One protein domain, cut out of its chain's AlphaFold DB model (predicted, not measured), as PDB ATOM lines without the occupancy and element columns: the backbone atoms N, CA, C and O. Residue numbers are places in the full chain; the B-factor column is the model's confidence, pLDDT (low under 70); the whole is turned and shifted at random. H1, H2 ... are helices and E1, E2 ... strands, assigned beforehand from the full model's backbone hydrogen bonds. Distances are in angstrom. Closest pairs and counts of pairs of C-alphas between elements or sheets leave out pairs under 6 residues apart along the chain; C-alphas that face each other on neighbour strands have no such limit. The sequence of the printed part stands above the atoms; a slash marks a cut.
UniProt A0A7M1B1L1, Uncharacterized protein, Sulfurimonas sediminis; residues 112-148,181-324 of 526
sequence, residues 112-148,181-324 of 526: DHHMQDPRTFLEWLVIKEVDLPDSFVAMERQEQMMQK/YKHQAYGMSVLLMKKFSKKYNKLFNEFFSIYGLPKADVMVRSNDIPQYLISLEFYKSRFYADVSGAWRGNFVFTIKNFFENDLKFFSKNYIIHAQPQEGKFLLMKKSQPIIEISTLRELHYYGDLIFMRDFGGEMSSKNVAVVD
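Overview. This is residues 112 to 148 and 181 to 324 of the 526 residues of an uncharacterized protein of Sulfurimonas sediminis (UniProt A0A7M1B1L1). Ten antiparallel strands side by side make one long, twisted sheet; the long helix H3 packs on one face over its edge strand E1, and the small helix H1 lies farther across that same face over E6. The other face has no named helix on it, E9 and E10 reach on beyond the helices, and H2 and H4 sit near each other, off the sheet. The printed part has 181 residues, with four named helices and ten named strands in the order H1 H2 H3 E1 H4 E2 E3 E4 E5 E6 E7 E8 E9 E10; across the sheet the order is E1 to E10. The class is mixed, helices and strands, in two layers, helices on one face of a sheet. It is only just loose, close to compact, with a radius of gyration of the C-alphas of 19.3 A, and elongated, spanning 63 by 37 by 26 A.

Arrangement. Start at H1, residues 118 to 123, on the sheet at a height of 9.3 A and slantwise to E6, residues 280 to 285, at 47 degrees on the local plane; their closest C-alphas, Pro 118 and Phe 281, are 7.3 A apart. Next comes H2, residues 134 to 148, not on the sheet. H3, residues 181 to 210, runs along E1, residues 216 to 221, at 19 degrees on the local plane and a height of 5.7 A; the closest C-alphas, Ser 197 and Met 219, are 5.0 A apart. H1 and H3 only just touch, with 3 pairs of C-alphas within 8 A, through residues 203 to 207 of H3 alone; Phe 121 and Phe 207 have the closest C-alphas, 7.0 A. H4, residues 232 to 236, is close to H2 but not clearly touching, the closest C-alphas being Glu 140 and Leu 232, 7.5 A. Find N 219 and O 242, 2.9 A, between E1 and E2, residues 239 to 245. From E2 a meander, each strand the antiparallel neighbour of the one before, runs through E3, residues 247 to 253, E4, 263 to 267, E5, 270 to 275, E6, E7, 288 to 293, E8, 297 to 302, and E9, 305 to 310, to E10, 319 to 323. In the hairpin E3 and E4, N 248 and O 266 are within hydrogen-bond range at 2.7 A; in the hairpin E9 and E10, N 308 and O 320 are within hydrogen-bond range at 2.8 A. In H1, H2 and H3 every O i to N i+4 pair is within hydrogen-bond range; H4 has 0 of 1, but 2 of 2 O i to N i+3 pairs.

Along the chain. Find C-alpha 118 at (-3.654, 58.717, 2.272), where H1 begins. H2 is 21.1 A long from first to last C-alpha. From C-alpha 181 at (15.017, 23.950, -9.763), H3 runs 43.6 A. E2 and E3 measure 19.5 A and 19.1 A. E10 ends at C-alpha 323, (-18.138, 73.696, 10.601).

Size, cuts and confidence. The C-alphas of Tyr 181 and Val 323, 63.2 A apart, are the two farthest apart. Residues 149 to 180 are not printed, and C-alphas 148 and 181 are 22.8 A apart across this cut. Of the links printed whole, none is long. The mean pLDDT of the printed part is 72.2; 76 residues are under 70, among them 181 to 188, 223 to 236 and 299 to 324.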
ATOM      1  N   ASP A 112      -0.403  68.299   8.302       58.50
ATOM      2  CA  ASP A 112       0.945  67.796   8.024       58.50
ATOM      3  C   ASP A 112       1.579  67.088   9.232       58.50
ATOM      4  O   ASP A 112       2.399  66.182   9.074       58.50
ATOM      5  N   HIS A 113       1.247  67.514  10.457       56.59
ATOM      6  CA  HIS A 113       1.823  66.937  11.672       56.59
ATOM      7  C   HIS A 113       1.067  65.707  12.184       56.59
ATOM      8  O   HIS A 113       1.687  64.808  12.754       56.59
ATOM      9  N   HIS A 114      -0.257  65.669  12.029       52.34
ATOM     10  CA  HIS A 114      -1.104  64.631  12.621       52.34
ATOM     11  C   HIS A 114      -1.706  63.660  11.603       52.34
ATOM     12  O   HIS A 114      -2.269  62.644  12.013       52.34
ATOM     13  N   MET A 115      -1.593  63.935  10.305       61.00
ATOM     14  CA  MET A 115      -2.197  63.144   9.237       61.00
ATOM     15  C   MET A 115      -1.155  62.850   8.165       61.00
ATOM     16  O   MET A 115      -0.444  63.731   7.693       61.00
ATOM     17  N   GLN A 116      -1.067  61.589   7.761       65.81
ATOM     18  CA  GLN A 116      -0.292  61.215   6.584       65.81
ATOM     19  C   GLN A 116      -1.204  61.302   5.367       65.81
ATOM     20  O   GLN A 116      -2.323  60.812   5.439       65.81
ATOM     21  N   ASP A 117      -0.738  61.864   4.251       70.31
ATOM     22  CA  ASP A 117      -1.520  61.871   3.009       70.31
ATOM     23  C   ASP A 117      -1.908  60.424   2.629       70.31
ATOM     24  O   ASP A 117      -1.017  59.616   2.325       70.31
ATOM     25  N   PRO A 118      -3.207  60.059   2.632       73.88
ATOM     26  CA  PRO A 118      -3.654  58.717   2.272       73.88
ATOM     27  C   PRO A 118      -3.272  58.318   0.844       73.88
ATOM     28  O   PRO A 118      -3.178  57.125   0.558       73.88
ATOM     29  N   ARG A 119      -2.961  59.270  -0.046       75.31
ATOM     30  CA  ARG A 119      -2.375  58.964  -1.361       75.31
ATOM     31  C   ARG A 119      -1.039  58.246  -1.230       75.31
ATOM     32  O   ARG A 119      -0.789  57.312  -1.982       75.31
ATOM     33  N   THR A 120      -0.235  58.583  -0.220       77.94
ATOM     34  CA  THR A 120       1.026  57.882   0.070       77.94
ATOM     35  C   THR A 120       0.768  56.410   0.395       77.94
ATOM     36  O   THR A 120       1.485  55.530  -0.080       77.94
ATOM     37  N   PHE A 121      -0.286  56.121   1.170       82.38
ATOM     38  CA  PHE A 121      -0.700  54.746   1.452       82.38
ATOM     39  C   PHE A 121      -1.062  54.000   0.159       82.38
ATOM     40  O   PHE A 121      -0.594  52.878  -0.038       82.38
ATOM     41  N   LEU A 122      -1.814  54.634  -0.751       80.00
ATOM     42  CA  LEU A 122      -2.196  54.042  -2.041       80.00
ATOM     43  C   LEU A 122      -0.999  53.813  -2.968       80.00
ATOM     44  O   LEU A 122      -0.859  52.732  -3.538       80.00
ATOM     45  N   GLU A 123      -0.103  54.788  -3.089       81.31
ATOM     46  CA  GLU A 123       1.109  54.681  -3.907       81.31
ATOM     47  C   GLU A 123       2.016  53.532  -3.453       81.31
ATOM     48  O   GLU A 123       2.697  52.895  -4.260       81.31
ATOM     49  N   TRP A 124       2.047  53.255  -2.149       85.50
ATOM     50  CA  TRP A 124       2.913  52.230  -1.571       85.50
ATOM     51  C   TRP A 124       2.311  50.820  -1.640       85.50
ATOM     52  O   TRP A 124       3.017  49.844  -1.358       85.50
ATOM     53  N   LEU A 125       1.052  50.684  -2.084       84.50
ATOM     54  CA  LEU A 125       0.461  49.380  -2.393       84.50
ATOM     55  C   LEU A 125       1.182  48.689  -3.560       84.50
ATOM     56  O   LEU A 125       1.325  47.464  -3.558       84.50
ATOM     57  N   VAL A 126       1.687  49.469  -4.520       84.12
ATOM     58  CA  VAL A 126       2.424  48.967  -5.687       84.12
ATOM     59  C   VAL A 126       3.771  48.379  -5.256       84.12
ATOM     60  O   VAL A 126       4.471  48.940  -4.409       84.12
ATOM     61  N   ILE A 127       4.141  47.227  -5.819       84.69
ATOM     62  CA  ILE A 127       5.449  46.598  -5.597       84.69
ATOM     63  C   ILE A 127       6.532  47.399  -6.326       84.69
ATOM     64  O   ILE A 127       6.441  47.637  -7.526       84.69
ATOM     65  N   LYS A 128       7.563  47.810  -5.590       81.75
ATOM     66  CA  LYS A 128       8.760  48.471  -6.118       81.75
ATOM     67  C   LYS A 128       9.918  47.472  -6.152       81.75
ATOM     68  O   LYS A 128       9.912  46.489  -5.417       81.75
ATOM     69  N   GLU A 129      10.950  47.739  -6.949       75.56
ATOM     70  CA  GLU A 129      12.140  46.870  -7.036       75.56
ATOM     71  C   GLU A 129      12.795  46.644  -5.657       75.56
ATOM     72  O   GLU A 129      13.187  45.529  -5.334       75.56
ATOM     73  N   VAL A 130      12.791  47.662  -4.786       80.56
ATOM     74  CA  VAL A 130      13.278  47.575  -3.392       80.56
ATOM     75  C   VAL A 130      12.499  46.580  -2.518       80.56
ATOM     76  O   VAL A 130      13.013  46.058  -1.524       80.56
ATOM     77  N   ASP A 131      11.252  46.280  -2.885       80.75
ATOM     78  CA  ASP A 131      10.431  45.287  -2.198       80.75
ATOM     79  C   ASP A 131      10.797  43.859  -2.619       80.75
ATOM     80  O   ASP A 131      10.411  42.904  -1.943       80.75
ATOM     81  N   LEU A 132      11.582  43.685  -3.684       79.06
ATOM     82  CA  LEU A 132      12.026  42.387  -4.180       79.06
ATOM     83  C   LEU A 132      13.347  41.973  -3.510       79.06
ATOM     84  O   LEU A 132      14.118  42.825  -3.074       79.06
ATOM     85  N   PRO A 133      13.592  40.678  -3.266       73.25
ATOM     86  CA  PRO A 133      14.890  40.189  -2.804       73.25
ATOM     87  C   PRO A 133      15.978  40.468  -3.844       73.25
ATOM     88  O   PRO A 133      15.729  40.304  -5.036       73.25
ATOM     89  N   ASP A 134      17.195  40.790  -3.405       70.19
ATOM     90  CA  ASP A 134      18.315  41.074  -4.316       70.19
ATOM     91  C   ASP A 134      18.602  39.903  -5.263       70.19
ATOM     92  O   ASP A 134      18.875  40.100  -6.444       70.19
ATOM     93  N   SER A 135      18.451  38.669  -4.770       65.25
ATOM     94  CA  SER A 135      18.563  37.449  -5.578       65.25
ATOM     95  C   SER A 135      17.527  37.379  -6.703       65.25
ATOM     96  O   SER A 135      17.822  36.876  -7.783       65.25
ATOM     97  N   PHE A 136      16.326  37.912  -6.474       69.38
ATOM     98  CA  PHE A 136      15.252  37.955  -7.462       69.38
ATOM     99  C   PHE A 136      15.505  39.044  -8.513       69.38
ATOM    100  O   PHE A 136      15.348  38.807  -9.706       69.38
ATOM    101  N   VAL A 137      15.982  40.217  -8.086       70.00
ATOM    102  CA  VAL A 137      16.375  41.310  -8.992       70.00
ATOM    103  C   VAL A 137      17.560  40.901  -9.873       70.00
ATOM    104  O   VAL A 137      17.560  41.151 -11.079       70.00
ATOM    105  N   ALA A 138      18.565  40.237  -9.294       67.31
ATOM    106  CA  ALA A 138      19.712  39.715 -10.032       67.31
ATOM    107  C   ALA A 138      19.285  38.684 -11.089       67.31
ATOM    108  O   ALA A 138      19.756  38.746 -12.225       67.31
ATOM    109  N   MET A 139      18.344  37.799 -10.740       65.62
ATOM    110  CA  MET A 139      17.772  36.836 -11.677       65.62
ATOM    111  C   MET A 139      17.039  37.522 -12.840       65.62
ATOM    112  O   MET A 139      17.268  37.146 -13.987       65.62
ATOM    113  N   GLU A 140      16.233  38.564 -12.588       66.06
ATOM    114  CA  GLU A 140      15.568  39.319 -13.667       66.06
ATOM    115  C   GLU A 140      16.567  39.877 -14.670       66.06
ATOM    116  O   GLU A 140      16.392  39.760 -15.882       66.06
ATOM    117  N   ARG A 141      17.622  40.514 -14.151       70.06
ATOM    118  CA  ARG A 141      18.638  41.173 -14.971       70.06
ATOM    119  C   ARG A 141      19.393  40.148 -15.809       70.06
ATOM    120  O   ARG A 141      19.650  40.401 -16.984       70.06
ATOM    121  N   GLN A 142      19.693  38.987 -15.230       64.94
ATOM    122  CA  GLN A 142      20.331  37.880 -15.930       64.94
ATOM    123  C   GLN A 142      19.424  37.299 -17.027       64.94
ATOM    124  O   GLN A 142      19.883  37.126 -18.154       64.94
ATOM    125  N   GLU A 143      18.138  37.060 -16.754       62.75
ATOM    126  CA  GLU A 143      17.193  36.574 -17.770       62.75
ATOM    127  C   GLU A 143      16.974  37.590 -18.897       62.75
ATOM    128  O   GLU A 143      16.992  37.219 -20.069       62.75
ATOM    129  N   GLN A 144      16.829  38.879 -18.579       66.00
ATOM    130  CA  GLN A 144      16.710  39.937 -19.587       66.00
ATOM    131  C   GLN A 144      17.975  40.055 -20.448       66.00
ATOM    132  O   GLN A 144      17.884  40.280 -21.655       66.00
ATOM    133  N   MET A 145      19.157  39.889 -19.848       62.88
ATOM    134  CA  MET A 145      20.425  39.854 -20.573       62.88
ATOM    135  C   MET A 145      20.491  38.640 -21.506       62.88
ATOM    136  O   MET A 145      20.835  38.802 -22.672       62.88
ATOM    137  N   MET A 146      20.086  37.456 -21.038       56.75
ATOM    138  CA  MET A 146      20.025  36.235 -21.851       56.75
ATOM    139  C   MET A 146      18.996  36.332 -22.984       56.75
ATOM    140  O   MET A 146      19.267  35.878 -24.090       56.75
ATOM    141  N   GLN A 147      17.844  36.968 -22.762       58.97
ATOM    142  CA  GLN A 147      16.862  37.225 -23.821       58.97
ATOM    143  C   GLN A 147      17.378  38.209 -24.868       58.97
ATOM    144  O   GLN A 147      17.182  37.981 -26.061       58.97
ATOM    145  N   LYS A 148      18.078  39.269 -24.444       57.78
ATOM    146  CA  LYS A 148      18.752  40.184 -25.371       57.78
ATOM    147  C   LYS A 148      19.823  39.446 -26.170       57.78
ATOM    148  O   LYS A 148      19.816  39.535 -27.390       57.78
ATOM    149  N   TYR A 181      15.676  22.760  -9.198       43.88
ATOM    150  CA  TYR A 181      15.017  23.950  -9.763       43.88
ATOM    151  C   TYR A 181      13.580  24.137  -9.241       43.88
ATOM    152  O   TYR A 181      13.168  25.262  -8.962       43.88
ATOM    153  N   LYS A 182      12.841  23.039  -9.020       45.88
ATOM    154  CA  LYS A 182      11.506  23.062  -8.391       45.88
ATOM    155  C   LYS A 182      11.558  23.560  -6.944       45.88
ATOM    156  O   LYS A 182      10.762  24.409  -6.549       45.88
ATOM    157  N   HIS A 183      12.526  23.076  -6.162       50.00
ATOM    158  CA  HIS A 183      12.708  23.488  -4.767       50.00
ATOM    159  C   HIS A 183      13.158  24.952  -4.651       50.00
ATOM    160  O   HIS A 183      12.700  25.660  -3.755       50.00
ATOM    161  N   GLN A 184      13.992  25.437  -5.577       54.66
ATOM    162  CA  GLN A 184      14.402  26.844  -5.634       54.66
ATOM    163  C   GLN A 184      13.238  27.774  -6.006       54.66
ATOM    164  O   GLN A 184      13.043  28.794  -5.344       54.66
ATOM    165  N   ALA A 185      12.420  27.407  -6.999       57.25
ATOM    166  CA  ALA A 185      11.235  28.176  -7.385       57.25
ATOM    167  C   ALA A 185      10.201  28.262  -6.260       57.25
ATOM    168  O   ALA A 185       9.706  29.345  -5.933       57.25
ATOM    169  N   TYR A 186       9.941  27.130  -5.606       61.47
ATOM    170  CA  TYR A 186       9.080  27.075  -4.435       61.47
ATOM    171  C   TYR A 186       9.635  27.933  -3.286       61.47
ATOM    172  O   TYR A 186       8.926  28.799  -2.773       61.47
ATOM    173  N   GLY A 187      10.920  27.789  -2.946       64.38
ATOM    174  CA  GLY A 187      11.574  28.581  -1.900       64.38
ATOM    175  C   GLY A 187      11.515  30.091  -2.151       64.38
ATOM    176  O   GLY A 187      11.201  30.856  -1.238       64.38
ATOM    177  N   MET A 188      11.729  30.527  -3.396       68.81
ATOM    178  CA  MET A 188      11.633  31.940  -3.777       68.81
ATOM    179  C   MET A 188      10.201  32.472  -3.711       68.81
ATOM    180  O   MET A 188       9.989  33.579  -3.214       68.81
ATOM    181  N   SER A 189       9.207  31.685  -4.132       70.81
ATOM    182  CA  SER A 189       7.798  32.078  -4.016       70.81
ATOM    183  C   SER A 189       7.362  32.266  -2.563       70.81
ATOM    184  O   SER A 189       6.740  33.274  -2.228       70.81
ATOM    185  N   VAL A 190       7.768  31.357  -1.672       73.94
ATOM    186  CA  VAL A 190       7.503  31.443  -0.230       73.94
ATOM    187  C   VAL A 190       8.183  32.669   0.374       73.94
ATOM    188  O   VAL A 190       7.573  33.395   1.165       73.94
ATOM    189  N   LEU A 191       9.425  32.946  -0.023       76.25
ATOM    190  CA  LEU A 191      10.170  34.108   0.451       76.25
ATOM    191  C   LEU A 191       9.523  35.427   0.004       76.25
ATOM    192  O   LEU A 191       9.412  36.353   0.810       76.25
ATOM    193  N   LEU A 192       9.033  35.499  -1.236       80.19
ATOM    194  CA  LEU A 192       8.295  36.651  -1.756       80.19
ATOM    195  C   LEU A 192       6.952  36.841  -1.049       80.19
ATOM    196  O   LEU A 192       6.689  37.936  -0.557       80.19
ATOM    197  N   MET A 193       6.147  35.785  -0.898       84.44
ATOM    198  CA  MET A 193       4.887  35.845  -0.144       84.44
ATOM    199  C   MET A 193       5.116  36.341   1.290       84.44
ATOM    200  O   MET A 193       4.397  37.220   1.769       84.44
ATOM    201  N   LYS A 194       6.171  35.861   1.962       84.50
ATOM    202  CA  LYS A 194       6.558  36.335   3.299       84.50
ATOM    203  C   LYS A 194       6.985  37.806   3.290       84.50
ATOM    204  O   LYS A 194       6.582  38.559   4.180       84.50
ATOM    205  N   LYS A 195       7.782  38.237   2.304       86.06
ATOM    206  CA  LYS A 195       8.250  39.628   2.182       86.06
ATOM    207  C   LYS A 195       7.085  40.583   1.900       86.06
ATOM    208  O   LYS A 195       6.977  41.601   2.581       86.06
ATOM    209  N   PHE A 196       6.166  40.221   1.007       89.75
ATOM    210  CA  PHE A 196       4.957  40.997   0.717       89.75
ATOM    211  C   PHE A 196       3.992  41.032   1.903       89.75
ATOM    212  O   PHE A 196       3.522  42.107   2.262       89.75
ATOM    213  N   SER A 197       3.775  39.905   2.588       91.19
ATOM    214  CA  SER A 197       2.976  39.879   3.824       91.19
ATOM    215  C   SER A 197       3.556  40.836   4.865       91.19
ATOM    216  O   SER A 197       2.828  41.627   5.459       91.19
ATOM    217  N   LYS A 198       4.881  40.830   5.062       91.12
ATOM    218  CA  LYS A 198       5.549  41.757   5.987       91.12
ATOM    219  C   LYS A 198       5.415  43.217   5.539       91.12
ATOM    220  O   LYS A 198       5.139  44.070   6.380       91.12
ATOM    221  N   LYS A 199       5.589  43.497   4.241       92.00
ATOM    222  CA  LYS A 199       5.405  44.832   3.652       92.00
ATOM    223  C   LYS A 199       4.003  45.358   3.944       92.00
ATOM    224  O   LYS A 199       3.875  46.423   4.538       92.00
ATOM    225  N   TYR A 200       2.965  44.615   3.563       92.75
ATOM    226  CA  TYR A 200       1.591  45.084   3.705       92.75
ATOM    227  C   TYR A 200       1.140  45.143   5.163       92.75
ATOM    228  O   TYR A 200       0.496  46.116   5.537       92.75
ATOM    229  N   ASN A 201       1.559  44.205   6.020       93.06
ATOM    230  CA  ASN A 201       1.330  44.331   7.464       93.06
ATOM    231  C   ASN A 201       1.906  45.630   8.020       93.06
ATOM    232  O   ASN A 201       1.253  46.297   8.818       93.06
ATOM    233  N   LYS A 202       3.128  45.988   7.617       92.38
ATOM    234  CA  LYS A 202       3.756  47.236   8.045       92.38
ATOM    235  C   LYS A 202       2.980  48.442   7.511       92.38
ATOM    236  O   LYS A 202       2.561  49.269   8.309       92.38
ATOM    237  N   LEU A 203       2.723  48.485   6.203       90.94
ATOM    238  CA  LEU A 203       2.021  49.585   5.537       90.94
ATOM    239  C   LEU A 203       0.637  49.853   6.152       90.94
ATOM    240  O   LEU A 203       0.342  50.981   6.535       90.94
ATOM    241  N   PHE A 204      -0.196  48.813   6.288       90.56
ATOM    242  CA  PHE A 204      -1.533  48.939   6.869       90.56
ATOM    243  C   PHE A 204      -1.467  49.376   8.328       90.56
ATOM    244  O   PHE A 204      -2.193  50.281   8.718       90.56
ATOM    245  N   ASN A 205      -0.600  48.771   9.141       89.94
ATOM    246  CA  ASN A 205      -0.562  49.085  10.567       89.94
ATOM    247  C   ASN A 205       0.097  50.436  10.879       89.94
ATOM    248  O   ASN A 205      -0.275  51.049  11.876       89.94
ATOM    249  N   GLU A 206       1.020  50.926  10.048       87.12
ATOM    250  CA  GLU A 206       1.534  52.299  10.141       87.12
ATOM    251  C   GLU A 206       0.416  53.298   9.840       87.12
ATOM    252  O   GLU A 206       0.096  54.115  10.705       87.12
ATOM    253  N   PHE A 207      -0.266  53.147   8.700       84.81
ATOM    254  CA  PHE A 207      -1.423  53.972   8.344       84.81
ATOM    255  C   PHE A 207      -2.512  53.912   9.433       84.81
ATOM    256  O   PHE A 207      -2.942  54.935   9.960       84.81
ATOM    257  N   PHE A 208      -2.898  52.714   9.879       84.88
ATOM    258  CA  PHE A 208      -3.920  52.524  10.914       84.88
ATOM    259  C   PHE A 208      -3.521  53.115  12.263       84.88
ATOM    260  O   PHE A 208      -4.382  53.632  12.972       84.88
ATOM    261  N   SER A 209      -2.235  53.093  12.619       77.31
ATOM    262  CA  SER A 209      -1.767  53.678  13.876       77.31
ATOM    263  C   SER A 209      -1.946  55.195  13.932       77.31
ATOM    264  O   SER A 209      -2.339  55.708  14.980       77.31
ATOM    265  N   ILE A 210      -1.732  55.888  12.809       71.44
ATOM    266  CA  ILE A 210      -1.897  57.345  12.683       71.44
ATOM    267  C   ILE A 210      -3.360  57.727  12.919       71.44
ATOM    268  O   ILE A 210      -3.658  58.646  13.676       71.44
ATOM    269  N   TYR A 211      -4.278  56.943  12.355       70.19
ATOM    270  CA  TYR A 211      -5.718  57.178  12.449       70.19
ATOM    271  C   TYR A 211      -6.401  56.486  13.640       70.19
ATOM    272  O   TYR A 211      -7.632  56.479  13.739       70.19
ATOM    273  N   GLY A 212      -5.635  55.888  14.560       71.44
ATOM    274  CA  GLY A 212      -6.179  55.191  15.731       71.44
ATOM    275  C   GLY A 212      -7.101  54.012  15.384       71.44
ATOM    276  O   GLY A 212      -8.003  53.678  16.155       71.44
ATOM    277  N   LEU A 213      -6.902  53.403  14.215       81.62
ATOM    278  CA  LEU A 213      -7.684  52.283  13.708       81.62
ATOM    279  C   LEU A 213      -7.213  50.949  14.327       81.62
ATOM    280  O   LEU A 213      -6.050  50.819  14.724       81.62
ATOM    281  N   PRO A 214      -8.092  49.930  14.417       84.19
ATOM    282  CA  PRO A 214      -7.690  48.588  14.829       84.19
ATOM    283  C   PRO A 214      -6.600  48.037  13.907       84.19
ATOM    284  O   PRO A 214      -6.657  48.263  12.701       84.19
ATOM    285  N   LYS A 215      -5.643  47.282  14.451       88.38
ATOM    286  CA  LYS A 215      -4.610  46.628  13.637       88.38
ATOM    287  C   LYS A 215      -5.222  45.606  12.674       88.38
ATOM    288  O   LYS A 215      -6.239  44.984  12.991       88.38
ATOM    289  N   ALA A 216      -4.578  45.436  11.528       90.12
ATOM    290  CA  ALA A 216      -4.897  44.395  10.560       90.12
ATOM    291  C   ALA A 216      -3.762  43.380  10.456       90.12
ATOM    292  O   ALA A 216      -2.587  43.735  10.578       90.12
ATOM    293  N   ASP A 217      -4.152  42.146  10.155       92.75
ATOM    294  CA  ASP A 217      -3.244  41.072   9.784       92.75
ATOM    295  C   ASP A 217      -3.379  40.817   8.284       92.75
ATOM    296  O   ASP A 217      -4.448  40.440   7.799       92.75
ATOM    297  N   VAL A 218      -2.298  41.040   7.540       93.25
ATOM    298  CA  VAL A 218      -2.250  40.862   6.087       93.25
ATOM    299  C   VAL A 218      -1.447  39.617   5.736       93.25
ATOM    300  O   VAL A 218      -0.265  39.513   6.071       93.25
ATOM    301  N   MET A 219      -2.065  38.684   5.024       92.12
ATOM    302  CA  MET A 219      -1.410  37.478   4.522       92.12
ATOM    303  C   MET A 219      -1.420  37.487   2.998       92.12
ATOM    304  O   MET A 219      -2.449  37.736   2.386       92.12
ATOM    305  N   VAL A 220      -0.278  37.196   2.379       89.75
ATOM    306  CA  VAL A 220      -0.161  37.080   0.923       89.75
ATOM    307  C   VAL A 220      -0.027  35.618   0.524       89.75
ATOM    308  O   VAL A 220       0.827  34.904   1.047       89.75
ATOM    309  N   ARG A 221      -0.838  35.200  -0.446       85.81
ATOM    310  CA  ARG A 221      -0.802  33.877  -1.080       85.81
ATOM    311  C   ARG A 221      -0.807  33.998  -2.602       85.81
ATOM    312  O   ARG A 221      -1.137  35.046  -3.149       85.81
ATOM    313  N   SER A 222      -0.471  32.924  -3.303       79.56
ATOM    314  CA  SER A 222      -0.610  32.837  -4.758       79.56
ATOM    315  C   SER A 222      -1.045  31.430  -5.153       79.56
ATOM    316  O   SER A 222      -0.522  30.454  -4.620       79.56
ATOM    317  N   ASN A 223      -2.003  31.346  -6.079       65.12
ATOM    318  CA  ASN A 223      -2.486  30.085  -6.648       65.12
ATOM    319  C   ASN A 223      -1.901  29.825  -8.051       65.12
ATOM    320  O   ASN A 223      -2.027  28.718  -8.565       65.12
ATOM    321  N   ASP A 224      -1.250  30.832  -8.649       58.28
ATOM    322  CA  ASP A 224      -0.895  30.879 -10.075       58.28
ATOM    323  C   ASP A 224       0.570  30.520 -10.351       58.28
ATOM    324  O   ASP A 224       1.047  30.744 -11.458       58.28
ATOM    325  N   ILE A 225       1.316  30.007  -9.368       55.28
ATOM    326  CA  ILE A 225       2.745  29.715  -9.539       55.28
ATOM    327  C   ILE A 225       2.921  28.228  -9.870       55.28
ATOM    328  O   ILE A 225       2.973  27.398  -8.953       55.28
ATOM    329  N   PRO A 226       3.057  27.854 -11.155       48.06
ATOM    330  CA  PRO A 226       3.562  26.545 -11.508       48.06
ATOM    331  C   PRO A 226       4.958  26.357 -10.907       48.06
ATOM    332  O   PRO A 226       5.919  27.032 -11.266       48.06
ATOM    333  N   GLN A 227       5.065  25.409  -9.976       48.72
ATOM    334  CA  GLN A 227       6.237  25.154  -9.125       48.72
ATOM    335  C   GLN A 227       7.486  24.658  -9.881       48.72
ATOM    336  O   GLN A 227       8.416  24.152  -9.257       48.72
ATOM    337  N   TYR A 228       7.506  24.719 -11.216       43.16
ATOM    338  CA  TYR A 228       8.512  24.051 -12.036       43.16
ATOM    339  C   TYR A 228       9.616  24.939 -12.609       43.16
ATOM    340  O   TYR A 228      10.689  24.392 -12.852       43.16
ATOM    341  N   LEU A 229       9.431  26.259 -12.741       47.66
ATOM    342  CA  LEU A 229      10.480  27.201 -13.162       47.66
ATOM    343  C   LEU A 229      10.194  28.605 -12.594       47.66
ATOM    344  O   LEU A 229       9.081  29.103 -12.742       47.66
ATOM    345  N   ILE A 230      11.189  29.271 -11.992       51.38
ATOM    346  CA  ILE A 230      11.151  30.740 -11.894       51.38
ATOM    347  C   ILE A 230      11.424  31.226 -13.315       51.38
ATOM    348  O   ILE A 230      12.497  30.966 -13.845       51.38
ATOM    349  N   SER A 231      10.433  31.836 -13.951       54.00
ATOM    350  CA  SER A 231      10.546  32.417 -15.289       54.00
ATOM    351  C   SER A 231      10.045  33.857 -15.255       54.00
ATOM    352  O   SER A 231       9.394  34.278 -14.295       54.00
ATOM    353  N   LEU A 232      10.240  34.608 -16.337       57.03
ATOM    354  CA  LEU A 232       9.590  35.907 -16.549       57.03
ATOM    355  C   LEU A 232       8.059  35.903 -16.350       57.03
ATOM    356  O   LEU A 232       7.477  36.961 -16.099       57.03
ATOM    357  N   GLU A 233       7.389  34.748 -16.417       56.50
ATOM    358  CA  GLU A 233       5.958  34.628 -16.100       56.50
ATOM    359  C   GLU A 233       5.663  34.835 -14.608       56.50
ATOM    360  O   GLU A 233       4.568  35.267 -14.245       56.50
ATOM    361  N   PHE A 234       6.660  34.654 -13.739       65.62
ATOM    362  CA  PHE A 234       6.553  34.927 -12.308       65.62
ATOM    363  C   PHE A 234       6.245  36.409 -12.026       65.62
ATOM    364  O   PHE A 234       5.475  36.738 -11.127       65.62
ATOM    365  N   TYR A 235       6.743  37.326 -12.860       65.12
ATOM    366  CA  TYR A 235       6.413  38.758 -12.782       65.12
ATOM    367  C   TYR A 235       4.956  39.072 -13.118       65.12
ATOM    368  O   TYR A 235       4.441  40.129 -12.742       65.12
ATOM    369  N   LYS A 236       4.304  38.165 -13.846       68.25
ATOM    370  CA  LYS A 236       2.899  38.249 -14.242       68.25
ATOM    371  C   LYS A 236       1.991  37.428 -13.320       68.25
ATOM    372  O   LYS A 236       0.776  37.497 -13.480       68.25
ATOM    373  N   SER A 237       2.562  36.681 -12.371       74.81
ATOM    374  CA  SER A 237       1.813  35.838 -11.438       74.81
ATOM    375  C   SER A 237       1.014  36.682 -10.457       74.81
ATOM    376  O   SER A 237       1.530  37.652  -9.893       74.81
ATOM    377  N   ARG A 238      -0.250  36.305 -10.256       81.94
ATOM    378  CA  ARG A 238      -1.147  37.013  -9.345       81.94
ATOM    379  C   ARG A 238      -0.864  36.606  -7.906       81.94
ATOM    380  O   ARG A 238      -0.775  35.424  -7.569       81.94
ATOM    381  N   PHE A 239      -0.768  37.611  -7.055       85.75
ATOM    382  CA  PHE A 239      -0.698  37.490  -5.613       85.75
ATOM    383  C   PHE A 239      -1.996  38.026  -5.024       85.75
ATOM    384  O   PHE A 239      -2.499  39.065  -5.443       85.75
ATOM    385  N   TYR A 240      -2.519  37.304  -4.046       88.25
ATOM    386  CA  TYR A 240      -3.726  37.634  -3.308       88.25
ATOM    387  C   TYR A 240      -3.298  38.045  -1.905       88.25
ATOM    388  O   TYR A 240      -2.711  37.237  -1.185       88.25
ATOM    389  N   ALA A 241      -3.554  39.293  -1.533       90.44
ATOM    390  CA  ALA A 241      -3.384  39.784  -0.177       90.44
ATOM    391  C   ALA A 241      -4.734  39.739   0.538       90.44
ATOM    392  O   ALA A 241      -5.644  40.486   0.187       90.44
ATOM    393  N   ASP A 242      -4.861  38.880   1.541       92.12
ATOM    394  CA  ASP A 242      -6.036  38.799   2.398       92.12
ATOM    395  C   ASP A 242      -5.793  39.652   3.655       92.12
ATOM    396  O   ASP A 242      -4.804  39.464   4.369       92.12
ATOM    397  N   VAL A 243      -6.693  40.600   3.924       91.81
ATOM    398  CA  VAL A 243      -6.671  41.482   5.098       91.81
ATOM    399  C   VAL A 243      -7.676  40.962   6.121       91.81
ATOM    400  O   VAL A 243      -8.872  40.843   5.843       91.81
ATOM    401  N   SER A 244      -7.179  40.644   7.312       89.94
ATOM    402  CA  SER A 244      -7.897  39.901   8.348       89.94
ATOM    403  C   SER A 244      -7.657  40.472   9.759       89.94
ATOM    404  O   SER A 244      -7.081  41.554   9.927       89.94
ATOM    405  N   GLY A 245      -8.152  39.777  10.788       86.38
ATOM    406  CA  GLY A 245      -8.123  40.223  12.182       86.38
ATOM    407  C   GLY A 245      -9.350  41.072  12.523       86.38
ATOM    408  O   GLY A 245     -10.486  40.606  12.430       86.38
ATOM    409  N   ALA A 246      -9.139  42.333  12.906       87.19
ATOM    410  CA  ALA A 246     -10.229  43.289  13.138       87.19
ATOM    411  C   ALA A 246     -10.833  43.856  11.836       87.19
ATOM    412  O   ALA A 246     -11.809  44.616  11.887       87.19
ATOM    413  N   TRP A 247     -10.243  43.494  10.696       91.81
ATOM    414  CA  TRP A 247     -10.620  43.921   9.358       91.81
ATOM    415  C   TRP A 247     -10.955  42.724   8.466       91.81
ATOM    416  O   TRP A 247     -10.579  41.590   8.759       91.81
ATOM    417  N   ARG A 248     -11.682  42.984   7.381       90.56
ATOM    418  CA  ARG A 248     -12.024  42.035   6.320       90.56
ATOM    419  C   ARG A 248     -11.903  42.724   4.974       90.56
ATOM    420  O   ARG A 248     -12.491  43.780   4.776       90.56
ATOM    421  N   GLY A 249     -11.187  42.107   4.056       90.50
ATOM    422  CA  GLY A 249     -11.064  42.546   2.673       90.50
ATOM    423  C   GLY A 249      -9.892  41.833   2.025       90.50
ATOM    424  O   GLY A 249      -9.169  41.085   2.682       90.50
ATOM    425  N   ASN A 250      -9.704  42.048   0.740       90.81
ATOM    426  CA  ASN A 250      -8.623  41.434  -0.005       90.81
ATOM    427  C   ASN A 250      -8.275  42.293  -1.212       90.81
ATOM    428  O   ASN A 250      -9.060  43.158  -1.596       90.81
ATOM    429  N   PHE A 251      -7.093  42.056  -1.771       89.88
ATOM    430  CA  PHE A 251      -6.728  42.622  -3.058       89.88
ATOM    431  C   PHE A 251      -5.752  41.766  -3.851       89.88
ATOM    432  O   PHE A 251      -4.961  41.005  -3.287       89.88
ATOM    433  N   VAL A 252      -5.799  41.912  -5.173       87.31
ATOM    434  CA  VAL A 252      -4.960  41.189  -6.128       87.31
ATOM    435  C   VAL A 252      -3.964  42.117  -6.817       87.31
ATOM    436  O   VAL A 252      -4.304  43.169  -7.361       87.31
ATOM    437  N   PHE A 253      -2.706  41.687  -6.841       86.50
ATOM    438  CA  PHE A 253      -1.601  42.413  -7.462       86.50
ATOM    439  C   PHE A 253      -0.643  41.457  -8.186       86.50
ATOM    440  O   PHE A 253      -0.643  40.252  -7.942       86.50
ATOM    441  N   THR A 254       0.197  41.980  -9.077       79.25
ATOM    442  CA  THR A 254       1.422  41.310  -9.543       79.25
ATOM    443  C   THR A 254       2.631  42.168  -9.187       79.25
ATOM    444  O   THR A 254       2.507  43.283  -8.684       79.25
ATOM    445  N   ILE A 255       3.829  41.659  -9.469       75.56
ATOM    446  CA  ILE A 255       5.074  42.403  -9.248       75.56
ATOM    447  C   ILE A 255       5.149  43.650 -10.143       75.56
ATOM    448  O   ILE A 255       5.710  44.657  -9.724       75.56
ATOM    449  N   LYS A 256       4.587  43.599 -11.361       68.88
ATOM    450  CA  LYS A 256       4.641  44.720 -12.318       68.88
ATOM    451  C   LYS A 256       3.396  45.603 -12.309       68.88
ATOM    452  O   LYS A 256       3.521  46.791 -12.579       68.88
ATOM    453  N   ASN A 257       2.225  45.051 -11.991       63.62
ATOM    454  CA  ASN A 257       0.950  45.754 -12.105       63.62
ATOM    455  C   ASN A 257       0.096  45.580 -10.843       63.62
ATOM    456  O   ASN A 257       0.015  44.496 -10.270       63.62
ATOM    457  N   PHE A 258      -0.616  46.637 -10.458       67.00
ATOM    458  CA  PHE A 258      -1.694  46.567  -9.473       67.00
ATOM    459  C   PHE A 258      -3.026  46.470 -10.229       67.00
ATOM    460  O   PHE A 258      -3.318  47.339 -11.049       67.00
ATOM    461  N   PHE A 259      -3.781  45.383 -10.032       63.31
ATOM    462  CA  PHE A 259      -4.941  45.061 -10.884       63.31
ATOM    463  C   PHE A 259      -6.247  45.621 -10.351       63.31
ATOM    464  O   PHE A 259      -7.154  45.892 -11.134       63.31
ATOM    465  N   GLU A 260      -6.369  45.748  -9.034       67.06
ATOM    466  CA  GLU A 260      -7.632  46.136  -8.431       67.06
ATOM    467  C   GLU A 260      -7.766  47.647  -8.301       67.06
ATOM    468  O   GLU A 260      -7.006  48.319  -7.610       67.06
ATOM    469  N   ASN A 261      -8.800  48.167  -8.950       71.00
ATOM    470  CA  ASN A 261      -9.145  49.582  -8.911       71.00
ATOM    471  C   ASN A 261     -10.198  49.913  -7.866       71.00
ATOM    472  O   ASN A 261     -10.529  51.079  -7.720       71.00
ATOM    473  N   ASP A 262     -10.753  48.919  -7.179       84.06
ATOM    474  CA  ASP A 262     -11.829  49.104  -6.213       84.06
ATOM    475  C   ASP A 262     -11.561  48.250  -4.970       84.06
ATOM    476  O   ASP A 262     -11.991  47.104  -4.868       84.06
ATOM    477  N   LEU A 263     -10.795  48.814  -4.040       87.38
ATOM    478  CA  LEU A 263     -10.389  48.170  -2.797       87.38
ATOM    479  C   LEU A 263     -11.392  48.486  -1.698       87.38
ATOM    480  O   LEU A 263     -11.641  49.655  -1.400       87.38
ATOM    481  N   LYS A 264     -11.924  47.452  -1.043       90.12
ATOM    482  CA  LYS A 264     -12.882  47.603   0.058       90.12
ATOM    483  C   LYS A 264     -12.434  46.808   1.277       90.12
ATOM    484  O   LYS A 264     -12.322  45.585   1.227       90.12
ATOM    485  N   PHE A 265     -12.213  47.510   2.386       90.25
ATOM    486  CA  PHE A 265     -11.867  46.921   3.676       90.25
ATOM    487  C   PHE A 265     -12.899  47.308   4.727       90.25
ATOM    488  O   PHE A 265     -13.262  48.472   4.872       90.25
ATOM    489  N   PHE A 266     -13.343  46.330   5.502       91.12
ATOM    490  CA  PHE A 266     -14.418  46.477   6.472       91.12
ATOM    491  C   PHE A 266     -13.932  46.107   7.866       91.12
ATOM    492  O   PHE A 266     -13.298  45.078   8.059       91.12
ATOM    493  N   SER A 267     -14.292  46.905   8.856       88.06
ATOM    494  CA  SER A 267     -14.204  46.588  10.278       88.06
ATOM    495  C   SER A 267     -15.582  46.795  10.906       88.06
ATOM    496  O   SER A 267     -16.455  47.414  10.304       88.06
ATOM    497  N   LYS A 268     -15.791  46.331  12.144       84.50
ATOM    498  CA  LYS A 268     -17.084  46.446  12.850       84.50
ATOM    499  C   LYS A 268     -17.678  47.860  12.791       84.50
ATOM    500  O   LYS A 268     -18.883  48.010  12.653       84.50
ATOM    501  N   ASN A 269     -16.821  48.873  12.907       80.44
ATOM    502  CA  ASN A 269     -17.227  50.274  12.924       80.44
ATOM    503  C   ASN A 269     -16.653  51.091  11.768       80.44
ATOM    504  O   ASN A 269     -16.971  52.270  11.714       80.44
ATOM    505  N   TYR A 270     -15.801  50.528  10.909       84.81
ATOM    506  CA  TYR A 270     -15.055  51.299   9.912       84.81
ATOM    507  C   TYR A 270     -15.157  50.681   8.526       84.81
ATOM    508  O   TYR A 270     -15.233  49.463   8.395       84.81
ATOM    509  N   ILE A 271     -15.122  51.519   7.498       87.38
ATOM    510  CA  ILE A 271     -15.084  51.088   6.102       87.38
ATOM    511  C   ILE A 271     -14.019  51.918   5.399       87.38
ATOM    512  O   ILE A 271     -14.038  53.138   5.496       87.38
ATOM    513  N   ILE A 272     -13.102  51.260   4.703       88.69
ATOM    514  CA  ILE A 272     -12.164  51.896   3.782       88.69
ATOM    515  C   ILE A 272     -12.566  51.477   2.379       88.69
ATOM    516  O   ILE A 272     -12.696  50.288   2.096       88.69
ATOM    517  N   HIS A 273     -12.738  52.458   1.509       90.00
ATOM    518  CA  HIS A 273     -12.975  52.273   0.091       90.00
ATOM    519  C   HIS A 273     -11.936  53.092  -0.671       90.00
ATOM    520  O   HIS A 273     -11.838  54.296  -0.476       90.00
ATOM    521  N   ALA A 274     -11.117  52.451  -1.496       86.94
ATOM    522  CA  ALA A 274     -10.060  53.128  -2.233       86.94
ATOM    523  C   ALA A 274     -10.056  52.723  -3.701       86.94
ATOM    524  O   ALA A 274     -10.190  51.547  -4.027       86.94
ATOM    525  N   GLN A 275      -9.826  53.698  -4.575       84.06
ATOM    526  CA  GLN A 275      -9.609  53.480  -5.998       84.06
ATOM    527  C   GLN A 275      -8.256  54.080  -6.395       84.06
ATOM    528  O   GLN A 275      -8.200  55.240  -6.811       84.06
ATOM    529  N   PRO A 276      -7.147  53.325  -6.246       78.12
ATOM    530  CA  PRO A 276      -5.793  53.857  -6.412       78.12
ATOM    531  C   PRO A 276      -5.549  54.494  -7.785       78.12
ATOM    532  O   PRO A 276      -4.977  55.576  -7.858       78.12
ATOM    533  N   GLN A 277      -6.026  53.865  -8.867       76.25
ATOM    534  CA  GLN A 277      -5.855  54.388 -10.231       76.25
ATOM    535  C   GLN A 277      -6.670  55.659 -10.499       76.25
ATOM    536  O   GLN A 277      -6.289  56.463 -11.344       76.25
ATOM    537  N   GLU A 278      -7.768  55.858  -9.771       76.38
ATOM    538  CA  GLU A 278      -8.576  57.076  -9.849       76.38
ATOM    539  C   GLU A 278      -8.145  58.122  -8.811       76.38
ATOM    540  O   GLU A 278      -8.755  59.182  -8.737       76.38
ATOM    541  N   GLY A 279      -7.140  57.835  -7.974       75.31
ATOM    542  CA  GLY A 279      -6.724  58.719  -6.885       75.31
ATOM    543  C   GLY A 279      -7.827  58.987  -5.855       75.31
ATOM    544  O   GLY A 279      -7.823  60.044  -5.225       75.31
ATOM    545  N   LYS A 280      -8.791  58.067  -5.702       83.81
ATOM    546  CA  LYS A 280      -9.905  58.216  -4.757       83.81
ATOM    547  C   LYS A 280      -9.691  57.387  -3.502       83.81
ATOM    548  O   LYS A 280      -9.218  56.251  -3.563       83.81
ATOM    549  N   PHE A 281     -10.093  57.936  -2.366       87.19
ATOM    550  CA  PHE A 281     -10.030  57.272  -1.071       87.19
ATOM    551  C   PHE A 281     -11.177  57.742  -0.185       87.19
ATOM    552  O   PHE A 281     -11.467  58.928  -0.118       87.19
ATOM    553  N   LEU A 282     -11.809  56.824   0.527       84.88
ATOM    554  CA  LEU A 282     -12.884  57.103   1.460       84.88
ATOM    555  C   LEU A 282     -12.677  56.244   2.707       84.88
ATOM    556  O   LEU A 282     -12.648  55.018   2.631       84.88
ATOM    557  N   LEU A 283     -12.561  56.884   3.865       83.75
ATOM    558  CA  LEU A 283     -12.597  56.230   5.170       83.75
ATOM    559  C   LEU A 283     -13.873  56.662   5.880       83.75
ATOM    560  O   LEU A 283     -14.090  57.852   6.074       83.75
ATOM    561  N   MET A 284     -14.687  55.704   6.311       79.12
ATOM    562  CA  MET A 284     -15.923  55.930   7.057       79.12
ATOM    563  C   MET A 284     -15.869  55.282   8.438       79.12
ATOM    564  O   MET A 284     -15.252  54.228   8.612       79.12
ATOM    565  N   LYS A 285     -16.589  55.860   9.403       77.06
ATOM    566  CA  LYS A 285     -16.905  55.249  10.701       77.06
ATOM    567  C   LYS A 285     -18.407  55.287  10.926       77.06
ATOM    568  O   LYS A 285     -19.012  56.338  10.787       77.06
ATOM    569  N   LYS A 286     -19.011  54.146  11.274       74.62
ATOM    570  CA  LYS A 286     -20.469  54.000  11.461       74.62
ATOM    571  C   LYS A 286     -21.279  54.626  10.307       74.62
ATOM    572  O   LYS A 286     -22.264  55.316  10.540       74.62
ATOM    573  N   SER A 287     -20.835  54.393   9.070       69.19
ATOM    574  CA  SER A 287     -21.461  54.911   7.839       69.19
ATOM    575  C   SER A 287     -21.382  56.427   7.626       69.19
ATOM    576  O   SER A 287     -22.075  56.947   6.759       69.19
ATOM    577  N   GLN A 288     -20.525  57.133   8.364       61.53
ATOM    578  CA  GLN A 288     -20.238  58.547   8.130       61.53
ATOM    579  C   GLN A 288     -18.802  58.735   7.632       61.53
ATOM    580  O   GLN A 288     -17.901  58.055   8.142       61.53
ATOM    581  N   PRO A 289     -18.564  59.615   6.643       65.31
ATOM    582  CA  PRO A 289     -17.230  59.882   6.123       65.31
ATOM    583  C   PRO A 289     -16.353  60.547   7.186       65.31
ATOM    584  O   PRO A 289     -16.788  61.434   7.913       65.31
ATOM    585  N   ILE A 290     -15.106  60.089   7.273       69.50
ATOM    586  CA  ILE A 290     -14.045  60.688   8.084       69.50
ATOM    587  C   ILE A 290     -12.936  61.265   7.208       69.50
ATOM    588  O   ILE A 290     -12.339  62.278   7.548       69.50
ATOM    589  N   ILE A 291     -12.651  60.630   6.073       74.88
ATOM    590  CA  ILE A 291     -11.716  61.148   5.075       74.88
ATOM    591  C   ILE A 291     -12.308  60.857   3.708       74.88
ATOM    592  O   ILE A 291     -12.703  59.720   3.462       74.88
ATOM    593  N   GLU A 292     -12.329  61.847   2.829       78.06
ATOM    594  CA  GLU A 292     -12.683  61.691   1.423       78.06
ATOM    595  C   GLU A 292     -11.614  62.359   0.560       78.06
ATOM    596  O   GLU A 292     -11.362  63.550   0.666       78.06
ATOM    597  N   ILE A 293     -10.988  61.601  -0.324       80.38
ATOM    598  CA  ILE A 293     -10.019  62.095  -1.293       80.38
ATOM    599  C   ILE A 293     -10.508  61.724  -2.675       80.38
ATOM    600  O   ILE A 293     -11.003  60.625  -2.922       80.38
ATOM    601  N   SER A 294     -10.332  62.666  -3.578       76.19
ATOM    602  CA  SER A 294     -10.527  62.532  -5.006       76.19
ATOM    603  C   SER A 294      -9.398  63.267  -5.725       76.19
ATOM    604  O   SER A 294      -8.611  63.987  -5.111       76.19
ATOM    605  N   THR A 295      -9.363  63.154  -7.048       70.19
ATOM    606  CA  THR A 295      -8.424  63.910  -7.888       70.19
ATOM    607  C   THR A 295      -8.556  65.426  -7.749       70.19
ATOM    608  O   THR A 295      -7.593  66.139  -8.010       70.19
ATOM    609  N   LEU A 296      -9.734  65.919  -7.359       67.25
ATOM    610  CA  LEU A 296     -10.042  67.348  -7.311       67.25
ATOM    611  C   LEU A 296     -10.041  67.903  -5.889       67.25
ATOM    612  O   LEU A 296      -9.755  69.076  -5.701       67.25
ATOM    613  N   ARG A 297     -10.362  67.084  -4.886       69.19
ATOM    614  CA  ARG A 297     -10.545  67.536  -3.501       69.19
ATOM    615  C   ARG A 297     -10.101  66.504  -2.479       69.19
ATOM    616  O   ARG A 297     -10.238  65.305  -2.709       69.19
ATOM    617  N   GLU A 298      -9.672  66.991  -1.329       72.19
ATOM    618  CA  GLU A 298      -9.395  66.234  -0.114       72.19
ATOM    619  C   GLU A 298     -10.206  66.839   1.030       72.19
ATOM    620  O   GLU A 298     -10.151  68.039   1.262       72.19
ATOM    621  N   LEU A 299     -10.988  66.015   1.714       69.19
ATOM    622  CA  LEU A 299     -11.850  66.366   2.830       69.19
ATOM    623  C   LEU A 299     -11.446  65.509   4.024       69.19
ATOM    624  O   LEU A 299     -11.407  64.282   3.925       69.19
ATOM    625  N   HIS A 300     -11.204  66.134   5.167       65.81
ATOM    626  CA  HIS A 300     -11.031  65.429   6.431       65.81
ATOM    627  C   HIS A 300     -12.040  65.924   7.452       65.81
ATOM    628  O   HIS A 300     -12.136  67.123   7.692       65.81
ATOM    629  N   TYR A 301     -12.748  65.000   8.081       60.28
ATOM    630  CA  TYR A 301     -13.818  65.288   9.024       60.28
ATOM    631  C   TYR A 301     -13.345  65.036  10.464       60.28
ATOM    632  O   TYR A 301     -12.802  63.977  10.786       60.28
ATOM    633  N   TYR A 302     -13.568  66.013  11.339       55.66
ATOM    634  CA  TYR A 302     -13.102  66.077  12.723       55.66
ATOM    635  C   TYR A 302     -14.197  66.613  13.641       55.66
ATOM    636  O   TYR A 302     -14.281  67.818  13.878       55.66
ATOM    637  N   GLY A 303     -15.031  65.718  14.177       51.78
ATOM    638  CA  GLY A 303     -16.208  66.132  14.936       51.78
ATOM    639  C   GLY A 303     -17.086  67.015  14.053       51.78
ATOM    640  O   GLY A 303     -17.424  66.628  12.939       51.78
ATOM    641  N   ASP A 304     -17.329  68.241  14.511       47.16
ATOM    642  CA  ASP A 304     -18.085  69.243  13.759       47.16
ATOM    643  C   ASP A 304     -17.254  69.964  12.671       47.16
ATOM    644  O   ASP A 304     -17.733  70.936  12.104       47.16
ATOM    645  N   LEU A 305     -15.986  69.614  12.423       50.66
ATOM    646  CA  LEU A 305     -15.107  70.320  11.474       50.66
ATOM    647  C   LEU A 305     -14.852  69.495  10.211       50.66
ATOM    648  O   LEU A 305     -14.628  68.295  10.284       50.66
ATOM    649  N   ILE A 306     -14.791  70.146   9.054       55.72
ATOM    650  CA  ILE A 306     -14.374  69.560   7.778       55.72
ATOM    651  C   ILE A 306     -13.235  70.407   7.227       55.72
ATOM    652  O   ILE A 306     -13.428  71.583   6.932       55.72
ATOM    653  N   PHE A 307     -12.053  69.828   7.061       59.16
ATOM    654  CA  PHE A 307     -10.947  70.464   6.357       59.16
ATOM    655  C   PHE A 307     -10.973  70.032   4.901       59.16
ATOM    656  O   PHE A 307     -10.749  68.866   4.598       59.16
ATOM    657  N   MET A 308     -11.253  70.975   4.013       61.47
ATOM    658  CA  MET A 308     -11.253  70.796   2.573       61.47
ATOM    659  C   MET A 308      -9.984  71.383   1.963       61.47
ATOM    660  O   MET A 308      -9.608  72.506   2.275       61.47
ATOM    661  N   ARG A 309      -9.360  70.657   1.044       61.97
ATOM    662  CA  ARG A 309      -8.252  71.114   0.207       61.97
ATOM    663  C   ARG A 309      -8.614  70.823  -1.248       61.97
ATOM    664  O   ARG A 309      -8.843  69.669  -1.604       61.97
ATOM    665  N   ASP A 310      -8.734  71.869  -2.060       61.41
ATOM    666  CA  ASP A 310      -9.096  71.782  -3.483       61.41
ATOM    667  C   ASP A 310      -7.832  71.868  -4.355       61.41
ATOM    668  O   ASP A 310      -6.968  72.714  -4.130       61.41
ATOM    669  N   PHE A 311      -7.727  70.983  -5.345       59.84
ATOM    670  CA  PHE A 311      -6.598  70.860  -6.272       59.84
ATOM    671  C   PHE A 311      -6.980  71.145  -7.730       59.84
ATOM    672  O   PHE A 311      -6.098  71.164  -8.588       59.84
ATOM    673  N   GLY A 312      -8.269  71.333  -8.037       43.50
ATOM    674  CA  GLY A 312      -8.767  71.347  -9.417       43.50
ATOM    675  C   GLY A 312      -9.774  72.443  -9.771       43.50
ATOM    676  O   GLY A 312     -10.130  72.549 -10.943       43.50
ATOM    677  N   GLY A 313     -10.241  73.249  -8.811       46.09
ATOM    678  CA  GLY A 313     -11.188  74.350  -9.048       46.09
ATOM    679  C   GLY A 313     -10.568  75.755  -9.157       46.09
ATOM    680  O   GLY A 313      -9.364  75.954  -8.993       46.09
ATOM    681  N   GLU A 314     -11.420  76.777  -9.339       40.16
ATOM    682  CA  GLU A 314     -11.065  78.213  -9.217       40.16
ATOM    683  C   GLU A 314     -10.432  78.566  -7.849       40.16
ATOM    684  O   GLU A 314      -9.838  79.629  -7.682       40.16
ATOM    685  N   MET A 315     -10.530  77.656  -6.871       41.34
ATOM    686  CA  MET A 315     -10.010  77.758  -5.503       41.34
ATOM    687  C   MET A 315      -8.766  76.881  -5.246       41.34
ATOM    688  O   MET A 315      -8.434  76.639  -4.089       41.34
ATOM    689  N   SER A 316      -8.072  76.436  -6.301       40.19
ATOM    690  CA  SER A 316      -6.935  75.480  -6.331       40.19
ATOM    691  C   SER A 316      -5.687  75.800  -5.479       40.19
ATOM    692  O   SER A 316      -4.648  75.158  -5.628       40.19
ATOM    693  N   SER A 317      -5.754  76.774  -4.574       40.81
ATOM    694  CA  SER A 317      -4.676  77.155  -3.657       40.81
ATOM    695  C   SER A 317      -5.112  77.277  -2.193       40.81
ATOM    696  O   SER A 317      -4.370  77.849  -1.396       40.81
ATOM    697  N   LYS A 318      -6.308  76.796  -1.821       47.78
ATOM    698  CA  LYS A 318      -6.918  77.121  -0.521       47.78
ATOM    699  C   LYS A 318      -7.324  75.889   0.280       47.78
ATOM    700  O   LYS A 318      -8.037  75.013  -0.209       47.78
ATOM    701  N   ASN A 319      -6.905  75.878   1.544       46.44
ATOM    702  CA  ASN A 319      -7.503  75.036   2.570       46.44
ATOM    703  C   ASN A 319      -8.753  75.761   3.090       46.44
ATOM    704  O   ASN A 319      -8.742  76.971   3.292       46.44
ATOM    705  N   VAL A 320      -9.852  75.048   3.275       48.69
ATOM    706  CA  VAL A 320     -11.116  75.596   3.762       48.69
ATOM    707  C   VAL A 320     -11.548  74.753   4.946       48.69
ATOM    708  O   VAL A 320     -11.783  73.560   4.800       48.69
ATOM    709  N   ALA A 321     -11.677  75.359   6.122       45.16
ATOM    710  CA  ALA A 321     -12.383  74.722   7.225       45.16
ATOM    711  C   ALA A 321     -13.881  75.032   7.129       45.16
ATOM    712  O   ALA A 321     -14.270  76.188   6.986       45.16
ATOM    713  N   VAL A 322     -14.720  74.011   7.235       45.47
ATOM    714  CA  VAL A 322     -16.181  74.108   7.320       45.47
ATOM    715  C   VAL A 322     -16.604  73.566   8.682       45.47
ATOM    716  O   VAL A 322     -16.039  72.581   9.140       45.47
ATOM    717  N   VAL A 323     -17.567  74.206   9.348       42.53
ATOM    718  CA  VAL A 323     -18.138  73.696  10.601       42.53
ATOM    719  C   VAL A 323     -19.494  73.061  10.276       42.53
ATOM    720  O   VAL A 323     -20.447  73.777   9.980       42.53
ATOM    721  N   ASP A 324     -19.604  71.736  10.311       38.19
ATOM    722  CA  ASP A 324     -20.845  70.995  10.073       38.19
ATOM    723  C   ASP A 324     -21.242  70.160  11.304       38.19
ATOM    724  O   ASP A 324     -20.594  69.169  11.623       38.19
TER     725      ASP A 324